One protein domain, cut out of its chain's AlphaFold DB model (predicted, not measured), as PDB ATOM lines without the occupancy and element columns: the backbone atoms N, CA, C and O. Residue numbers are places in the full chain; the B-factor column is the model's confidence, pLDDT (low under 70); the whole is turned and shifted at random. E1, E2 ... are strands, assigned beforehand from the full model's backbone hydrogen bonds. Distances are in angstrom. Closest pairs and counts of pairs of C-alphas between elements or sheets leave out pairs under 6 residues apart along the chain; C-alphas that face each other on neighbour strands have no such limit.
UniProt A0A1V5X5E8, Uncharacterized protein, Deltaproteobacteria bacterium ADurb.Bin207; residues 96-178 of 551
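What this domain is: This is residues 96 to 178 of the 551 residues of an uncharacterized protein of Deltaproteobacteria bacterium ADurb.Bin207 (UniProt A0A1V5X5E8). With little regular structure, this is a thin row of two small hairpins, E2 with E3 and E4 with E5, with E1 at one end of the long axis and looped residues 156 to 178 at the other. The printed part has 83 residues, 26 in five named strands, E1 to E5 in order, all strand; both sheets are antiparallel pairs. It is only just extended, close to loose, radius of gyration of the C-alphas 18.0 A, spanning 64 by 21 by 12 A.

Where its parts are: E1, residues 96 to 99, 10.0 A, begins at C-alpha 96 (184.552, 150.136, 209.098). E2, residues 115 to 119, spans 12.9 A; E3, residues 125 to 129, 13.3 A; E4, residues 142 to 147, 15.6 A. E5, residues 150 to 155, 16.4 A, ends at C-alpha 155 (219.429, 131.511, 242.638).

How they stand to each other: E1 pairs with no named strand. Hairpin E2 and E3 has N 116 and O 128 2.8 A apart, within hydrogen-bond range; hairpin E4 and E5 has N 145 and O 152, 2.8 A. The closest C-alphas of E2 and E5, Gln 115 and Ala 150, are 7.7 A apart.

The domain as a whole: The farthest C-alphas, Gly 96 and Glu 178, are 63.8 A apart. The printed part has no cut; links E1 to E2 and E3 to E4 are long. Residue 138 has pLDDT under 70.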
ATOM      1  N   GLY A  96     183.621 151.250 209.210       90.62
ATOM      2  CA  GLY A  96     184.552 150.136 209.098       90.62
ATOM      3  C   GLY A  96     185.431 150.023 210.340       90.62
ATOM      4  O   GLY A  96     185.270 150.766 211.310       90.62
ATOM      5  N   VAL A  97     186.375 149.092 210.292       90.88
ATOM      6  CA  VAL A  97     187.408 148.892 211.312       90.88
ATOM      7  C   VAL A  97     188.753 148.714 210.621       90.88
ATOM      8  O   VAL A  97     188.833 148.086 209.564       90.88
ATOM      9  N   GLU A  98     189.791 149.312 211.186       93.38
ATOM     10  CA  GLU A  98     191.182 149.124 210.797       93.38
ATOM     11  C   GLU A  98     191.884 148.355 211.914       93.38
ATOM     12  O   GLU A  98     191.823 148.728 213.085       93.38
ATOM     13  N   TYR A  99     192.512 147.240 211.550       94.44
ATOM     14  CA  TYR A  99     193.240 146.407 212.496       94.44
ATOM     15  C   TYR A  99     194.709 146.811 212.530       94.44
ATOM     16  O   TYR A  99     195.329 147.021 211.483       94.44
ATOM     17  N   ALA A 100     195.272 146.890 213.735       93.56
ATOM     18  CA  ALA A 100     196.708 147.027 213.910       93.56
ATOM     19  C   ALA A 100     197.426 145.816 213.297       93.56
ATOM     20  O   ALA A 100     196.873 144.716 213.227       93.56
ATOM     21  N   ALA A 101     198.665 146.009 212.849       94.31
ATOM     22  CA  ALA A 101     199.449 144.920 212.283       94.31
ATOM     23  C   ALA A 101     199.693 143.812 213.323       94.31
ATOM     24  O   ALA A 101     199.832 144.073 214.520       94.31
ATOM     25  N   ALA A 102     199.790 142.564 212.857       93.31
ATOM     26  CA  ALA A 102     200.175 141.459 213.726       93.31
ATOM     27  C   ALA A 102     201.541 141.748 214.381       93.31
ATOM     28  O   ALA A 102     202.498 142.104 213.688       93.31
ATOM     29  N   GLY A 103     201.627 141.604 215.706       92.06
ATOM     30  CA  GLY A 103     202.825 141.895 216.500       92.06
ATOM     31  C   GLY A 103     202.909 143.312 217.085       92.06
ATOM     32  O   GLY A 103     203.890 143.615 217.761       92.06
ATOM     33  N   THR A 104     201.927 144.192 216.859       94.88
ATOM     34  CA  THR A 104     201.873 145.495 217.549       94.88
ATOM     35  C   THR A 104     201.650 145.298 219.053       94.88
ATOM     36  O   THR A 104     200.705 144.617 219.432       94.88
ATOM     37  N   LEU A 105     202.506 145.883 219.900       94.00
ATOM     38  CA  LEU A 105     202.379 145.835 221.363       94.00
ATOM     39  C   LEU A 105     201.148 146.602 221.844       94.00
ATOM     40  O   LEU A 105     200.875 147.708 221.373       94.00
ATOM     41  N   THR A 106     200.452 146.040 222.825       93.75
ATOM     42  CA  THR A 106     199.324 146.696 223.491       93.75
ATOM     43  C   THR A 106     199.774 147.536 224.684       93.75
ATOM     44  O   THR A 106     200.841 147.310 225.250       93.75
ATOM     45  N   SER A 107     198.933 148.467 225.121       91.31
ATOM     46  CA  SER A 107     199.126 149.277 226.330       91.31
ATOM     47  C   SER A 107     198.978 148.477 227.631       91.31
ATOM     48  O   SER A 107     199.507 148.881 228.659       91.31
ATOM     49  N   GLN A 108     198.303 147.326 227.580       87.88
ATOM     50  CA  GLN A 108     198.068 146.434 228.720       87.88
ATOM     51  C   GLN A 108     199.150 145.348 228.849       87.88
ATOM     52  O   GLN A 108     198.834 144.162 228.901       87.88
ATOM     53  N   GLN A 109     200.430 145.732 228.829       91.81
ATOM     54  CA  GLN A 109     201.502 144.784 229.165       91.81
ATOM     55  C   GLN A 109     201.455 144.447 230.660       91.81
ATOM     56  O   GLN A 109     201.094 145.299 231.475       91.81
ATOM     57  N   VAL A 110     201.845 143.223 231.009       89.31
ATOM     58  CA  VAL A 110     202.083 142.801 232.392       89.31
ATOM     59  C   VAL A 110     203.593 142.708 232.556       89.31
ATOM     60  O   VAL A 110     204.237 142.038 231.769       89.31
ATOM     61  N   GLU A 111     204.161 143.431 233.520       88.75
ATOM     62  CA  GLU A 111     205.608 143.418 233.757       88.75
ATOM     63  C   GLU A 111     206.019 142.125 234.471       88.75
ATOM     64  O   GLU A 111     205.444 141.768 235.502       88.75
ATOM     65  N   GLY A 112     207.033 141.443 233.943       85.88
ATOM     66  CA  GLY A 112     207.627 140.258 234.548       85.88
ATOM     67  C   GLY A 112     206.841 138.959 234.360       85.88
ATOM     68  O   GLY A 112     207.091 138.005 235.101       85.88
ATOM     69  N   ASP A 113     205.900 138.887 233.415       89.00
ATOM     70  CA  ASP A 113     205.170 137.652 233.093       89.00
ATOM     71  C   ASP A 113     205.840 136.830 231.973       89.00
ATOM     72  O   ASP A 113     205.355 135.748 231.623       89.00
ATOM     73  N   CYS A 114     206.996 137.295 231.474       92.50
ATOM     74  CA  CYS A 114     207.764 136.721 230.366       92.50
ATOM     75  C   CYS A 114     206.983 136.677 229.045       92.50
ATOM     76  O   CYS A 114     207.276 135.857 228.161       92.50
ATOM     77  N   GLN A 115     205.952 137.510 228.897       93.81
ATOM     78  CA  GLN A 115     205.092 137.531 227.726       93.81
ATOM     79  C   GLN A 115     204.842 138.963 227.260       93.81
ATOM     80  O   GLN A 115     204.620 139.892 228.017       93.81
ATOM     81  N   SER A 116     204.811 139.135 225.945       93.94
ATOM     82  CA  SER A 116     204.303 140.354 225.331       93.94
ATOM     83  C   SER A 116     202.859 140.130 224.899       93.94
ATOM     84  O   SER A 116     202.548 139.163 224.192       93.94
ATOM     85  N   LEU A 117     201.971 141.050 225.265       94.88
ATOM     86  CA  LEU A 117     200.617 141.099 224.721       94.88
ATOM     87  C   LEU A 117     200.645 141.893 223.408       94.88
ATOM     88  O   LEU A 117     200.958 143.085 223.387       94.88
ATOM     89  N   VAL A 118     200.370 141.227 222.288       95.75
ATOM     90  CA  VAL A 118     200.457 141.819 220.945       95.75
ATOM     91  C   VAL A 118     199.183 141.596 220.142       95.75
ATOM     92  O   VAL A 118     198.405 140.691 220.424       95.75
ATOM     93  N   CYS A 119     198.974 142.398 219.105       96.38
ATOM     94  CA  CYS A 119     197.852 142.237 218.188       96.38
ATOM     95  C   CYS A 119     198.037 141.048 217.239       96.38
ATOM     96  O   CYS A 119     199.145 140.784 216.769       96.38
ATOM     97  N   ASP A 120     196.947 140.364 216.895       94.44
ATOM     98  CA  ASP A 120     196.931 139.221 215.969       94.44
ATOM     99  C   ASP A 120     196.792 139.613 214.483       94.44
ATOM    100  O   ASP A 120     196.843 138.758 213.599       94.44
ATOM    101  N   GLY A 121     196.610 140.905 214.188       92.69
ATOM    102  CA  GLY A 121     196.347 141.414 212.836       92.69
ATOM    103  C   GLY A 121     194.876 141.370 212.402       92.69
ATOM    104  O   GLY A 121     194.551 141.846 211.315       92.69
ATOM    105  N   SER A 122     193.992 140.815 213.233       92.44
ATOM    106  CA  SER A 122     192.543 140.684 213.008       92.44
ATOM    107  C   SER A 122     191.711 141.425 214.064       92.44
ATOM    108  O   SER A 122     190.491 141.274 214.110       92.44
ATOM    109  N   GLY A 123     192.361 142.231 214.908       89.88
ATOM    110  CA  GLY A 123     191.720 143.055 215.932       89.88
ATOM    111  C   GLY A 123     191.695 142.456 217.334       89.88
ATOM    112  O   GLY A 123     191.178 143.108 218.236       89.88
ATOM    113  N   SER A 124     192.261 141.262 217.531       90.75
ATOM    114  CA  SER A 124     192.354 140.613 218.843       90.75
ATOM    115  C   SER A 124     193.778 140.668 219.393       90.75
ATOM    116  O   SER A 124     194.735 140.957 218.670       90.75
ATOM    117  N   THR A 125     193.923 140.374 220.684       93.56
ATOM    118  CA  THR A 125     195.218 140.259 221.359       93.56
ATOM    119  C   THR A 125     195.646 138.798 221.490       93.56
ATOM    120  O   THR A 125     194.822 137.898 221.653       93.56
ATOM    121  N   ILE A 126     196.952 138.558 221.422       94.19
ATOM    122  CA  ILE A 126     197.601 137.267 221.654       94.19
ATOM    123  C   ILE A 126     198.811 137.464 222.566       94.19
ATOM    124  O   ILE A 126     199.488 138.490 222.508       94.19
ATOM    125  N   LYS A 127     199.095 136.463 223.397       93.88
ATOM    126  CA  LYS A 127     200.320 136.397 224.200       93.88
ATOM    127  C   LYS A 127     201.415 135.726 223.380       93.88
ATOM    128  O   LYS A 127     201.204 134.643 222.831       93.88
ATOM    129  N   VAL A 128     202.570 136.372 223.286       94.25
ATOM    130  CA  VAL A 128     203.775 135.816 222.662       94.25
ATOM    131  C   VAL A 128     204.913 135.815 223.670       94.25
ATOM    132  O   VAL A 128     204.993 136.708 224.505       94.25
ATOM    133  N   ASN A 129     205.789 134.817 223.592       93.62
ATOM    134  CA  ASN A 129     206.926 134.711 224.502       93.62
ATOM    135  C   ASN A 129     207.827 135.946 224.378       93.62
ATOM    136  O   ASN A 129     208.287 136.261 223.276       93.62
ATOM    137  N   ASP A 130     208.118 136.581 225.508       91.00
ATOM    138  CA  ASP A 130     209.096 137.652 225.621       91.00
ATOM    139  C   ASP A 130     210.081 137.330 226.741       91.00
ATOM    140  O   ASP A 130     209.897 137.690 227.898       91.00
ATOM    141  N   ASP A 131     211.177 136.660 226.382       87.31
ATOM    142  CA  ASP A 131     212.189 136.271 227.366       87.31
ATOM    143  C   ASP A 131     213.004 137.470 227.914       87.31
ATOM    144  O   ASP A 131     213.945 137.277 228.687       87.31
ATOM    145  N   LYS A 132     212.693 138.709 227.497       87.62
ATOM    146  CA  LYS A 132     213.264 139.939 228.066       87.62
ATOM    147  C   LYS A 132     212.375 140.572 229.131       87.62
ATOM    148  O   LYS A 132     212.866 141.447 229.842       87.62
ATOM    149  N   ASP A 133     211.124 140.139 229.243       88.56
ATOM    150  CA  ASP A 133     210.196 140.570 230.284       88.56
ATOM    151  C   ASP A 133     210.436 139.768 231.574       88.56
ATOM    152  O   ASP A 133     209.660 138.913 231.993       88.56
ATOM    153  N   ILE A 134     211.618 139.978 232.149       85.00
ATOM    154  CA  ILE A 134     212.111 139.229 233.304       85.00
ATOM    155  C   ILE A 134     211.431 139.755 234.580       85.00
ATOM    156  O   ILE A 134     211.424 140.971 234.781       85.00
ATOM    157  N   PRO A 135     210.938 138.877 235.478       82.88
ATOM    158  CA  PRO A 135     210.374 139.284 236.761       82.88
ATOM    159  C   PRO A 135     211.300 140.231 237.528       82.88
ATOM    160  O   PRO A 135     212.489 139.931 237.703       82.88
ATOM    161  N   ALA A 136     210.758 141.351 238.013       72.06
ATOM    162  CA  ALA A 136     211.485 142.253 238.899       72.06
ATOM    163  C   ALA A 136     212.010 141.471 240.121       72.06
ATOM    164  O   ALA A 136     211.290 140.666 240.709       72.06
ATOM    165  N   GLN A 137     213.289 141.660 240.453       72.06
ATOM    166  CA  GLN A 137     213.944 140.954 241.557       72.06
ATOM    167  C   GLN A 137     213.881 141.785 242.837       72.06
ATOM    168  O   GLN A 137     214.219 142.967 242.813       72.06
ATOM    169  N   ASP A 138     213.527 141.145 243.953       65.69
ATOM    170  CA  ASP A 138     213.552 141.763 245.285       65.69
ATOM    171  C   ASP A 138     214.979 141.901 245.858       65.69
ATOM    172  O   ASP A 138     215.198 142.721 246.749       65.69
ATOM    173  N   ASN A 139     215.957 141.113 245.386       76.69
ATOM    174  CA  ASN A 139     217.353 141.172 245.847       76.69
ATOM    175  C   ASN A 139     218.355 140.584 244.824       76.69
ATOM    176  O   ASN A 139     217.949 139.958 243.853       76.69
ATOM    177  N   GLU A 140     219.666 140.762 245.040       87.00
ATOM    178  CA  GLU A 140     220.728 140.308 244.117       87.00
ATOM    179  C   GLU A 140     220.985 138.784 244.124       87.00
ATOM    180  O   GLU A 140     221.742 138.284 243.289       87.00
ATOM    181  N   CYS A 141     220.383 138.045 245.060       88.56
ATOM    182  CA  CYS A 141     220.563 136.602 245.233       88.56
ATOM    183  C   CYS A 141     219.478 135.771 244.547       88.56
ATOM    184  O   CYS A 141     219.722 134.615 244.196       88.56
ATOM    185  N   ALA A 142     218.303 136.351 244.324       86.06
ATOM    186  CA  ALA A 142     217.325 135.858 243.374       86.06
ATOM    187  C   ALA A 142     217.638 136.471 242.001       86.06
ATOM    188  O   ALA A 142     217.852 137.674 241.867       86.06
ATOM    189  N   VAL A 143     217.707 135.635 240.968       79.94
ATOM    190  CA  VAL A 143     217.916 136.068 239.588       79.94
ATOM    191  C   VAL A 143     216.773 135.543 238.737       79.94
ATOM    192  O   VAL A 143     216.617 134.341 238.525       79.94
ATOM    193  N   GLY A 144     215.969 136.458 238.216       79.06
ATOM    194  CA  GLY A 144     214.855 136.148 237.339       79.06
ATOM    195  C   GLY A 144     215.370 135.723 235.983       79.06
ATOM    196  O   GLY A 144     216.287 136.329 235.422       79.06
ATOM    197  N   SER A 145     214.754 134.694 235.434       86.25
ATOM    198  CA  SER A 145     214.963 134.264 234.067       86.25
ATOM    199  C   SER A 145     213.624 133.945 233.415       86.25
ATOM    200  O   SER A 145     212.642 133.605 234.070       86.25
ATOM    201  N   CYS A 146     213.584 134.070 232.096       89.00
ATOM    202  CA  CYS A 146     212.466 133.608 231.294       89.00
ATOM    203  C   CYS A 146     212.918 132.395 230.489       89.00
ATOM    204  O   CYS A 146     213.976 132.414 229.852       89.00
ATOM    205  N   VAL A 147     212.124 131.326 230.525       88.88
ATOM    206  CA  VAL A 147     212.373 130.127 229.724       88.88
ATOM    207  C   VAL A 147     211.126 129.814 228.919       88.88
ATOM    208  O   VAL A 147     210.146 129.298 229.449       88.88
ATOM    209  N   ALA A 148     211.186 130.098 227.616       84.75
ATOM    210  CA  ALA A 148     210.094 129.846 226.679       84.75
ATOM    211  C   ALA A 148     208.780 130.542 227.083       84.75
ATOM    212  O   ALA A 148     207.708 129.946 226.970       84.75
ATOM    213  N   GLY A 149     208.868 131.805 227.516       83.06
ATOM    214  CA  GLY A 149     207.709 132.609 227.914       83.06
ATOM    215  C   GLY A 149     207.087 132.235 229.262       83.06
ATOM    216  O   GLY A 149     205.943 132.606 229.527       83.06
ATOM    217  N   ALA A 150     207.813 131.472 230.084       85.38
ATOM    218  CA  ALA A 150     207.461 131.191 231.468       85.38
ATOM    219  C   ALA A 150     208.498 131.822 232.418       85.38
ATOM    220  O   ALA A 150     209.703 131.614 232.205       85.38
ATOM    221  N   PRO A 151     208.057 132.548 233.462       86.19
ATOM    222  CA  PRO A 151     208.945 133.097 234.474       86.19
ATOM    223  C   PRO A 151     209.551 131.990 235.327       86.19
ATOM    224  O   PRO A 151     208.898 131.011 235.699       86.19
ATOM    225  N   LYS A 152     210.830 132.156 235.638       84.38
ATOM    226  CA  LYS A 152     211.616 131.264 236.474       84.38
ATOM    227  C   LYS A 152     212.487 132.108 237.397       84.38
ATOM    228  O   LYS A 152     213.056 133.110 236.980       84.38
ATOM    229  N   VAL A 153     212.600 131.693 238.650       78.25
ATOM    230  CA  VAL A 153     213.572 132.263 239.585       78.25
ATOM    231  C   VAL A 153     214.721 131.271 239.695       78.25
ATOM    232  O   VAL A 153     214.518 130.113 240.062       78.25
ATOM    233  N   ASP A 154     215.909 131.709 239.302       82.44
ATOM    234  CA  ASP A 154     217.170 131.028 239.564       82.44
ATOM    235  C   ASP A 154     217.850 131.696 240.770       82.44
ATOM    236  O   ASP A 154     217.599 132.862 241.069       82.44
ATOM    237  N   PHE A 155     218.712 130.971 241.480       86.50
ATOM    238  CA  PHE A 155     219.429 131.511 242.638       86.50
ATOM    239  C   PHE A 155     220.904 131.717 242.310       86.50
ATOM    240  O   PHE A 155     221.539 130.875 241.664       86.50
ATOM    241  N   ALA A 156     221.450 132.851 242.750       86.19
ATOM    242  CA  ALA A 156     222.878 133.111 242.672       86.19
ATOM    243  C   ALA A 156     223.644 132.048 243.483       86.19
ATOM    244  O   ALA A 156     223.154 131.609 244.524       86.19
ATOM    245  N   PRO A 157     224.843 131.623 243.044       88.38
ATOM    246  CA  PRO A 157     225.650 130.674 243.800       88.38
ATOM    247  C   PRO A 157     225.937 131.156 245.226       88.38
ATOM    248  O   PRO A 157     226.123 132.354 245.459       88.38
ATOM    249  N   GLU A 158     226.055 130.210 246.156       89.19
ATOM    250  CA  GLU A 158     226.482 130.482 247.530       89.19
ATOM    251  C   GLU A 158     227.805 131.274 247.554       89.19
ATOM    252  O   GLU A 158     228.765 130.936 246.852       89.19
ATOM    253  N   GLY A 159     227.850 132.338 248.358       87.25
ATOM    254  CA  GLY A 159     228.999 133.233 248.492       87.25
ATOM    255  C   GLY A 159     229.066 134.364 247.460       87.25
ATOM    256  O   GLY A 159     230.049 135.102 247.448       87.25
ATOM    257  N   THR A 160     228.064 134.507 246.586       91.75
ATOM    258  CA  THR A 160     227.966 135.670 245.683       91.75
ATOM    259  C   THR A 160     227.748 136.941 246.504       91.75
ATOM    260  O   THR A 160     226.902 136.939 247.387       91.75
ATOM    261  N   GLU A 161     228.494 138.013 246.232       89.81
ATOM    262  CA  GLU A 161     228.339 139.286 246.954       89.81
ATOM    263  C   GLU A 161     226.946 139.890 246.723       89.81
ATOM    264  O   GLU A 161     226.466 139.953 245.589       89.81
ATOM    265  N   CYS A 162     226.318 140.366 247.794       90.38
ATOM    266  CA  CYS A 162     225.015 141.022 247.760       90.38
ATOM    267  C   CYS A 162     224.948 142.134 248.814       90.38
ATOM    268  O   CYS A 162     225.795 142.195 249.702       90.38
ATOM    269  N   SER A 163     223.976 143.044 248.684       88.25
ATOM    270  CA  SER A 163     223.812 144.176 249.611       88.25
ATOM    271  C   SER A 163     222.372 144.409 250.081       88.25
ATOM    272  O   SER A 163     222.116 145.281 250.917       88.25
ATOM    273  N   SER A 164     221.418 143.628 249.571       85.00
ATOM    274  CA  SER A 164     220.020 143.675 250.006       85.00
ATOM    275  C   SER A 164     219.833 143.163 251.434       85.00
ATOM    276  O   SER A 164     220.527 142.258 251.886       85.00
ATOM    277  N   ASN A 165     218.851 143.722 252.148       79.19
ATOM    278  CA  ASN A 165     218.465 143.316 253.510       79.19
ATOM    279  C   ASN A 165     219.601 143.326 254.555       79.19
ATOM    280  O   ASN A 165     219.471 142.698 255.598       79.19
ATOM    281  N   GLY A 166     220.696 144.054 254.301       78.19
ATOM    282  CA  GLY A 166     221.843 144.123 255.214       78.19
ATOM    283  C   GLY A 166     222.788 142.917 255.150       78.19
ATOM    284  O   GLY A 166     223.718 142.857 255.949       78.19
ATOM    285  N   GLY A 167     222.581 141.984 254.214       85.69
ATOM    286  CA  GLY A 167     223.497 140.869 253.981       85.69
ATOM    287  C   GLY A 167     224.744 141.267 253.183       85.69
ATOM    288  O   GLY A 167     224.804 142.347 252.599       85.69
ATOM    289  N   ASN A 168     225.731 140.367 253.157       89.62
ATOM    290  CA  ASN A 168     226.982 140.505 252.402       89.62
ATOM    291  C   ASN A 168     227.141 139.428 251.322       89.62
ATOM    292  O   ASN A 168     227.818 139.653 250.316       89.62
ATOM    293  N   VAL A 169     226.566 138.240 251.540       92.81
ATOM    294  CA  VAL A 169     226.745 137.068 250.677       92.81
ATOM    295  C   VAL A 169     225.435 136.315 250.453       92.81
ATOM    296  O   VAL A 169     224.595 136.223 251.341       92.81
ATOM    297  N   CYS A 170     225.256 135.745 249.266       92.50
ATOM    298  CA  CYS A 170     224.114 134.896 248.948       92.50
ATOM    299  C   CYS A 170     224.271 133.499 249.554       92.50
ATOM    300  O   CYS A 170     225.360 132.925 249.514       92.50
ATOM    301  N   ASP A 171     223.180 132.911 250.036       89.56
ATOM    302  CA  ASP A 171     223.174 131.566 250.631       89.56
ATOM    303  C   ASP A 171     222.984 130.415 249.624       89.56
ATOM    304  O   ASP A 171     223.020 129.247 250.001       89.56
ATOM    305  N   GLY A 172     222.790 130.728 248.338       87.50
ATOM    306  CA  GLY A 172     222.492 129.737 247.297       87.50
ATOM    307  C   GLY A 172     221.011 129.351 247.186       87.50
ATOM    308  O   GLY A 172     220.645 128.631 246.257       87.50
ATOM    309  N   GLU A 173     220.163 129.850 248.086       88.19
ATOM    310  CA  GLU A 173     218.713 129.613 248.141       88.19
ATOM    311  C   GLU A 173     217.909 130.890 247.823       88.19
ATOM    312  O   GLU A 173     216.681 130.894 247.883       88.19
ATOM    313  N   GLY A 174     218.601 131.972 247.446       86.38
ATOM    314  CA  GLY A 174     218.006 133.246 247.037       86.38
ATOM    315  C   GLY A 174     217.968 134.316 248.128       86.38
ATOM    316  O   GLY A 174     217.432 135.398 247.884       86.38
ATOM    317  N   ALA A 175     218.542 134.063 249.311       89.00
ATOM    318  CA  ALA A 175     218.633 135.059 250.373       89.00
ATOM    319  C   ALA A 175     220.019 135.718 250.414       89.00
ATOM    320  O   ALA A 175     221.048 135.053 250.290       89.00
ATOM    321  N   CYS A 176     220.025 137.036 250.628       90.25
ATOM    322  CA  CYS A 176     221.226 137.801 250.946       90.25
ATOM    323  C   CYS A 176     221.418 137.821 252.465       90.25
ATOM    324  O   CYS A 176     220.586 138.380 253.180       90.25
ATOM    325  N   VAL A 177     222.476 137.179 252.952       90.75
ATOM    326  CA  VAL A 177     222.731 136.924 254.376       90.75
ATOM    327  C   VAL A 177     224.080 137.499 254.797       90.75
ATOM    328  O   VAL A 177     224.924 137.792 253.950       90.75
ATOM    329  N   GLU A 178     224.311 137.715 256.093       91.25
ATOM    330  CA  GLU A 178     225.543 138.379 256.548       91.25
ATOM    331  C   GLU A 178     226.790 137.522 256.313       91.25
ATOM    332  O   GLU A 178     227.856 138.063 256.009       91.25
TER     333      GLU A 178